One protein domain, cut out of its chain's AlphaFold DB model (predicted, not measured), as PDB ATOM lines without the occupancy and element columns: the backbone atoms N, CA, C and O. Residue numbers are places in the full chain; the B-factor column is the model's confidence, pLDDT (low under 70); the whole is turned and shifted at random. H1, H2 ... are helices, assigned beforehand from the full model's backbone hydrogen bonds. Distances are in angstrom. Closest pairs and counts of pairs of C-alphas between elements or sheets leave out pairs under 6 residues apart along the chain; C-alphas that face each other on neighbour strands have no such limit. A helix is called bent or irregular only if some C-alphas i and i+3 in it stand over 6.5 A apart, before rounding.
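Overview. This is residues 247 to 301 of the 301 residues of an uncharacterized protein of Armillaria gallica (UniProt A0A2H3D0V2). An extended lead-in, residues 247 to 258, runs alongside the long helix H1; the chain then turns at H1's far end, and the shorter H2 folds back over H1 at a slant, with the small H3 beyond H2's end. The 55 printed residues hold three named helices, H1, H2, H3, and no named strand: all helix. The whole is compact, radius of gyration of the C-alphas 11.2 A, and elongated, spanning 31 by 19 by 16 A.

Along the chain. H1, residues 259 to 275, begins at C-alpha 259 (55.395, 52.973, 21.767) and measures 25.6 A; it is irregular, C-alphas 260 and 263 being 7.2 A apart. H2, residues 283 to 292, measures 14.3 A. H3, residues 297 to 300, ends at C-alpha 300 (56.983, 41.389, 31.033).

Arrangement. H1 and H2 are close but not clearly touching, closest at the C-alphas of Cys 269 and Cys 290, 7.1 A, and run opposite ways at a steep tilt of 48 degrees. H2 and H3 are close but not clearly touching, closest at the C-alphas of Met 291 and Gln 299, 7.5 A. H1 and H3 are apart. Every O i to N i+4 pair is within hydrogen-bond range in H2, 11 of 13 in H1; H3 is too short for one.

Size, cuts and confidence. The farthest C-alphas, Asn 247 and Trp 301, are 33.3 A apart. The printed part has no cut; the H1 to H2 link is short, H2 to H3 tight. Residues 247 to 249, 278 to 279 and 281 to 283 have pLDDT under 70.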
ATOM      1  N   ASN A 247      48.210  30.396   1.089       43.94
ATOM      2  CA  ASN A 247      49.556  30.840   0.719       43.94
ATOM      3  C   ASN A 247      49.848  32.155   1.459       43.94
ATOM      4  O   ASN A 247      49.089  33.116   1.351       43.94
ATOM      5  N   MET A 248      50.885  32.121   2.290       43.81
ATOM      6  CA  MET A 248      50.975  32.888   3.530       43.81
ATOM      7  C   MET A 248      50.967  34.410   3.335       43.81
ATOM      8  O   MET A 248      51.778  34.956   2.587       43.81
ATOM      9  N   VAL A 249      50.123  35.107   4.101       58.16
ATOM     10  CA  VAL A 249      50.405  36.496   4.487       58.16
ATOM     11  C   VAL A 249      51.510  36.442   5.537       58.16
ATOM     12  O   VAL A 249      51.468  35.596   6.427       58.16
ATOM     13  N   LYS A 250      52.515  37.312   5.406       75.25
ATOM     14  CA  LYS A 250      53.622  37.405   6.364       75.25
ATOM     15  C   LYS A 250      53.054  37.570   7.780       75.25
ATOM     16  O   LYS A 250      52.215  38.447   7.992       75.25
ATOM     17  N   GLU A 251      53.504  36.737   8.716       81.69
ATOM     18  CA  GLU A 251      53.146  36.880  10.129       81.69
ATOM     19  C   GLU A 251      53.558  38.268  10.656       81.69
ATOM     20  O   GLU A 251      54.547  38.836  10.166       81.69
ATOM     21  N   PRO A 252      52.816  38.838  11.624       89.31
ATOM     22  CA  PRO A 252      53.176  40.107  12.245       89.31
ATOM     23  C   PRO A 252      54.569  40.064  12.870       89.31
ATOM     24  O   PRO A 252      54.988  39.062  13.453       89.31
ATOM     25  N   ASP A 253      55.295  41.173  12.765       92.31
ATOM     26  CA  ASP A 253      56.603  41.283  13.395       92.31
ATOM     27  C   ASP A 253      56.434  41.343  14.925       92.31
ATOM     28  O   ASP A 253      55.451  41.886  15.436       92.31
ATOM     29  N   SER A 254      57.400  40.809  15.675       94.56
ATOM     30  CA  SER A 254      57.356  40.837  17.141       94.56
ATOM     31  C   SER A 254      57.278  42.266  17.696       94.56
ATOM     32  O   SER A 254      57.906  43.198  17.183       94.56
ATOM     33  N   PHE A 255      56.545  42.437  18.795       96.56
ATOM     34  CA  PHE A 255      56.385  43.703  19.500       96.56
ATOM     35  C   PHE A 255      57.240  43.724  20.764       96.56
ATOM     36  O   PHE A 255      57.083  42.882  21.643       96.56
ATOM     37  N   SER A 256      58.162  44.683  20.869       95.56
ATOM     38  CA  SER A 256      59.095  44.755  21.999       95.56
ATOM     39  C   SER A 256      58.655  45.678  23.139       95.56
ATOM     40  O   SER A 256      59.421  45.868  24.078       95.56
ATOM     41  N   GLY A 257      57.496  46.335  23.015       93.19
ATOM     42  CA  GLY A 257      57.038  47.366  23.959       93.19
ATOM     43  C   GLY A 257      57.375  48.803  23.553       93.19
ATOM     44  O   GLY A 257      57.100  49.732  24.305       93.19
ATOM     45  N   ASN A 258      57.951  49.019  22.365       95.31
ATOM     46  CA  ASN A 258      58.231  50.368  21.870       95.31
ATOM     47  C   ASN A 258      56.928  51.067  21.453       95.31
ATOM     48  O   ASN A 258      56.228  50.593  20.561       95.31
ATOM     49  N   SER A 259      56.623  52.221  22.050       92.31
ATOM     50  CA  SER A 259      55.395  52.973  21.767       92.31
ATOM     51  C   SER A 259      55.243  53.375  20.298       92.31
ATOM     52  O   SER A 259      54.125  53.385  19.783       92.31
ATOM     53  N   ASN A 260      56.351  53.633  19.597       93.62
ATOM     54  CA  ASN A 260      56.338  53.980  18.172       93.62
ATOM     55  C   ASN A 260      55.908  52.801  17.277       93.62
ATOM     56  O   ASN A 260      55.460  53.013  16.153       93.62
ATOM     57  N   ASP A 261      56.006  51.570  17.784       93.12
ATOM     58  CA  ASP A 261      55.706  50.342  17.045       93.12
ATOM     59  C   ASP A 261      54.292  49.802  17.315       93.12
ATOM     60  O   ASP A 261      53.864  48.863  16.642       93.12
ATOM     61  N   ILE A 262      53.546  50.395  18.257       92.69
ATOM     62  CA  ILE A 262      52.199  49.940  18.648       92.69
ATOM     63  C   ILE A 262      51.262  49.917  17.437       92.69
ATOM     64  O   ILE A 262      50.653  48.891  17.133       92.69
ATOM     65  N   ALA A 263      51.174  51.036  16.711       92.88
ATOM     66  CA  ALA A 263      50.287  51.155  15.557       92.88
ATOM     67  C   ALA A 263      50.666  50.173  14.437       92.88
ATOM     68  O   ALA A 263      49.785  49.577  13.815       92.88
ATOM     69  N   ARG A 264      51.972  49.958  14.215       95.44
ATOM     70  CA  ARG A 264      52.480  48.971  13.249       95.44
ATOM     71  C   ARG A 264      52.028  47.563  13.628       95.44
ATOM     72  O   ARG A 264      51.482  46.866  12.780       95.44
ATOM     73  N   PHE A 265      52.245  47.166  14.881       95.19
ATOM     74  CA  PHE A 265      51.926  45.827  15.365       95.19
ATOM     75  C   PHE A 265      50.430  45.516  15.242       95.19
ATOM     76  O   PHE A 265      50.060  44.532  14.606       95.19
ATOM     77  N   PHE A 266      49.560  46.394  15.753       92.69
ATOM     78  CA  PHE A 266      48.114  46.176  15.657       92.69
ATOM     79  C   PHE A 266      47.612  46.179  14.210       92.69
ATOM     80  O   PHE A 266      46.786  45.340  13.870       92.69
ATOM     81  N   SER A 267      48.165  47.022  13.331       90.31
ATOM     82  CA  SER A 267      47.804  47.007  11.903       90.31
ATOM     83  C   SER A 267      48.186  45.688  11.221       90.31
ATOM     84  O   SER A 267      47.429  45.167  10.402       90.31
ATOM     85  N   GLN A 268      49.350  45.124  11.560       88.44
ATOM     86  CA  GLN A 268      49.777  43.821  11.047       88.44
ATOM     87  C   GLN A 268      48.883  42.693  11.575       88.44
ATOM     88  O   GLN A 268      48.459  41.845  10.789       88.44
ATOM     89  N   CYS A 269      48.538  42.707  12.866       88.50
ATOM     90  CA  CYS A 269      47.610  41.746  13.463       88.50
ATOM     91  C   CYS A 269      46.204  41.846  12.860       88.50
ATOM     92  O   CYS A 269      45.626  40.821  12.512       88.50
ATOM     93  N   ASP A 270      45.666  43.048  12.658       86.75
ATOM     94  CA  ASP A 270      44.347  43.244  12.045       86.75
ATOM     95  C   ASP A 270      44.310  42.746  10.600       86.75
ATOM     96  O   ASP A 270      43.368  42.053  10.204       86.75
ATOM     97  N   MET A 271      45.352  43.037   9.817       83.25
ATOM     98  CA  MET A 271      45.491  42.508   8.461       83.25
ATOM     99  C   MET A 271      45.566  40.975   8.480       83.25
ATOM    100  O   MET A 271      44.846  40.313   7.730       83.25
ATOM    101  N   TYR A 272      46.382  40.409   9.370       85.88
ATOM    102  CA  TYR A 272      46.535  38.967   9.531       85.88
ATOM    103  C   TYR A 272      45.202  38.308   9.913       85.88
ATOM    104  O   TYR A 272      44.724  37.409   9.223       85.88
ATOM    105  N   PHE A 273      44.512  38.806  10.937       87.75
ATOM    106  CA  PHE A 273      43.223  38.266  11.360       87.75
ATOM    107  C   PHE A 273      42.114  38.471  10.339       87.75
ATOM    108  O   PHE A 273      41.200  37.653  10.296       87.75
ATOM    109  N   SER A 274      42.167  39.520   9.521       80.81
ATOM    110  CA  SER A 274      41.202  39.724   8.436       80.81
ATOM    111  C   SER A 274      41.328  38.632   7.376       80.81
ATOM    112  O   SER A 274      40.318  38.102   6.917       80.81
ATOM    113  N   VAL A 275      42.560  38.235   7.040       73.69
ATOM    114  CA  VAL A 275      42.834  37.163   6.070       73.69
ATOM    115  C   VAL A 275      42.579  35.777   6.670       73.69
ATOM    116  O   VAL A 275      41.985  34.920   6.018       73.69
ATOM    117  N   TYR A 276      42.947  35.562   7.933       76.62
ATOM    118  CA  TYR A 276      42.801  34.284   8.638       76.62
ATOM    119  C   TYR A 276      41.559  34.218   9.538       76.62
ATOM    120  O   TYR A 276      41.496  33.394  10.450       76.62
ATOM    121  N   ASN A 277      40.537  35.040   9.283       77.25
ATOM    122  CA  ASN A 277      39.345  35.137  10.137       77.25
ATOM    123  C   ASN A 277      38.602  33.796  10.283       77.25
ATOM    124  O   ASN A 277      37.908  33.561  11.269       77.25
ATOM    125  N   GLN A 278      38.762  32.896   9.308       67.00
ATOM    126  CA  GLN A 278      38.200  31.548   9.371       67.00
ATOM    127  C   GLN A 278      38.839  30.660  10.450       67.00
ATOM    128  O   GLN A 278      38.164  29.750  10.924       67.00
ATOM    129  N   TYR A 279      40.088  30.942  10.840       63.78
ATOM    130  CA  TYR A 279      40.846  30.231  11.876       63.78
ATOM    131  C   TYR A 279      40.811  30.976  13.211       63.78
ATOM    132  O   TYR A 279      40.582  30.374  14.251       63.78
ATOM    133  N   PHE A 280      40.923  32.304  13.180       74.12
ATOM    134  CA  PHE A 280      40.794  33.158  14.363       74.12
ATOM    135  C   PHE A 280      39.349  33.624  14.555       74.12
ATOM    136  O   PHE A 280      39.075  34.824  14.657       74.12
ATOM    137  N   ARG A 281      38.397  32.683  14.585       63.78
ATOM    138  CA  ARG A 281      36.970  33.016  14.761       63.78
ATOM    139  C   ARG A 281      36.686  33.657  16.120       63.78
ATOM    140  O   ARG A 281      35.729  34.423  16.246       63.78
ATOM    141  N   TYR A 282      37.530  33.375  17.111       64.69
ATOM    142  CA  TYR A 282      37.331  33.767  18.499       64.69
ATOM    143  C   TYR A 282      38.345  34.825  18.937       64.69
ATOM    144  O   TYR A 282      39.536  34.742  18.637       64.69
ATOM    145  N   HIS A 283      37.865  35.830  19.675       68.62
ATOM    146  CA  HIS A 283      38.720  36.881  20.232       68.62
ATOM    147  C   HIS A 283      39.829  36.354  21.156       68.62
ATOM    148  O   HIS A 283      40.938  36.866  21.032       68.62
ATOM    149  N   PRO A 284      39.608  35.334  22.013       72.81
ATOM    150  CA  PRO A 284      40.683  34.743  22.806       72.81
ATOM    151  C   PRO A 284      41.868  34.284  21.956       72.81
ATOM    152  O   PRO A 284      42.996  34.637  22.263       72.81
ATOM    153  N   HIS A 285      41.631  33.609  20.828       74.31
ATOM    154  CA  HIS A 285      42.717  33.151  19.950       74.31
ATOM    155  C   HIS A 285      43.503  34.322  19.356       74.31
ATOM    156  O   HIS A 285      44.721  34.245  19.247       74.31
ATOM    157  N   LYS A 286      42.826  35.434  19.042       83.38
ATOM    158  CA  LYS A 286      43.482  36.674  18.596       83.38
ATOM    159  C   LYS A 286      44.347  37.290  19.694       83.38
ATOM    160  O   LYS A 286      45.457  37.727  19.418       83.38
ATOM    161  N   VAL A 287      43.858  37.309  20.932       80.81
ATOM    162  CA  VAL A 287      44.603  37.840  22.085       80.81
ATOM    163  C   VAL A 287      45.851  37.003  22.349       80.81
ATOM    164  O   VAL A 287      46.937  37.558  22.471       80.81
ATOM    165  N   ILE A 288      45.709  35.679  22.366       76.88
ATOM    166  CA  ILE A 288      46.813  34.733  22.572       76.88
ATOM    167  C   ILE A 288      47.853  34.873  21.470       76.88
ATOM    168  O   ILE A 288      49.048  34.948  21.748       76.88
ATOM    169  N   PHE A 289      47.392  34.955  20.222       87.06
ATOM    170  CA  PHE A 289      48.256  35.193  19.081       87.06
ATOM    171  C   PHE A 289      49.040  36.494  19.263       87.06
ATOM    172  O   PHE A 289      50.265  36.461  19.252       87.06
ATOM    173  N   CYS A 290      48.375  37.619  19.538       88.06
ATOM    174  CA  CYS A 290      49.065  38.886  19.785       88.06
ATOM    175  C   CYS A 290      50.088  38.783  20.928       88.06
ATOM    176  O   CYS A 290      51.213  39.254  20.779       88.06
ATOM    177  N   MET A 291      49.725  38.126  22.032       86.38
ATOM    178  CA  MET A 291      50.603  37.935  23.187       86.38
ATOM    179  C   MET A 291      51.840  37.095  22.838       86.38
ATOM    180  O   MET A 291      52.937  37.410  23.282       86.38
ATOM    181  N   SER A 292      51.699  36.086  21.974       90.69
ATOM    182  CA  SER A 292      52.827  35.260  21.514       90.69
ATOM    183  C   SER A 292      53.878  36.040  20.713       90.69
ATOM    184  O   SER A 292      55.032  35.622  20.639       90.69
ATOM    185  N   HIS A 293      53.500  37.193  20.151       91.00
ATOM    186  CA  HIS A 293      54.412  38.094  19.452       91.00
ATOM    187  C   HIS A 293      55.033  39.156  20.375       91.00
ATOM    188  O   HIS A 293      55.854  39.953  19.912       91.00
ATOM    189  N   PHE A 294      54.684  39.190  21.664       94.75
ATOM    190  CA  PHE A 294      55.317  40.089  22.623       94.75
ATOM    191  C   PHE A 294      56.709  39.591  23.000       94.75
ATOM    192  O   PHE A 294      56.955  38.409  23.217       94.75
ATOM    193  N   THR A 295      57.647  40.526  23.071       91.88
ATOM    194  CA  THR A 295      59.048  40.271  23.406       91.88
ATOM    195  C   THR A 295      59.557  41.364  24.337       91.88
ATOM    196  O   THR A 295      59.012  42.469  24.369       91.88
ATOM    197  N   LYS A 296      60.641  41.086  25.069       94.00
ATOM    198  CA  LYS A 296      61.308  42.062  25.952       94.00
ATOM    199  C   LYS A 296      60.318  42.697  26.945       94.00
ATOM    200  O   LYS A 296      59.607  41.981  27.650       94.00
ATOM    201  N   ASP A 297      60.262  44.026  26.982       92.31
ATOM    202  CA  ASP A 297      59.468  44.794  27.935       92.31
ATOM    203  C   ASP A 297      57.966  44.530  27.761       92.31
ATOM    204  O   ASP A 297      57.256  44.449  28.756       92.31
ATOM    205  N   ALA A 298      57.492  44.300  26.528       91.38
ATOM    206  CA  ALA A 298      56.088  43.959  26.267       91.38
ATOM    207  C   ALA A 298      55.679  42.571  26.766       91.38
ATOM    208  O   ALA A 298      54.506  42.356  27.019       91.38
ATOM    209  N   GLN A 299      56.613  41.624  26.867       87.56
ATOM    210  CA  GLN A 299      56.308  40.296  27.407       87.56
ATOM    211  C   GLN A 299      56.221  40.320  28.939       87.56
ATOM    212  O   GLN A 299      55.537  39.500  29.539       87.56
ATOM    213  N   THR A 300      56.962  41.236  29.570       87.38
ATOM    214  CA  THR A 300      56.983  41.389  31.033       87.38
ATOM    215  C   THR A 300      55.803  42.219  31.540       87.38
ATOM    216  O   THR A 300      55.376  42.034  32.679       87.38
ATOM    217  N   TRP A 301      55.341  43.165  30.718       83.56
ATOM    218  CA  TRP A 301      54.201  44.037  30.985       83.56
ATOM    219  C   TRP A 301      52.872  43.287  30.876       83.56
ATOM    220  O   TRP A 301      52.060  43.439  31.818       83.56
TER     221      TRP A 301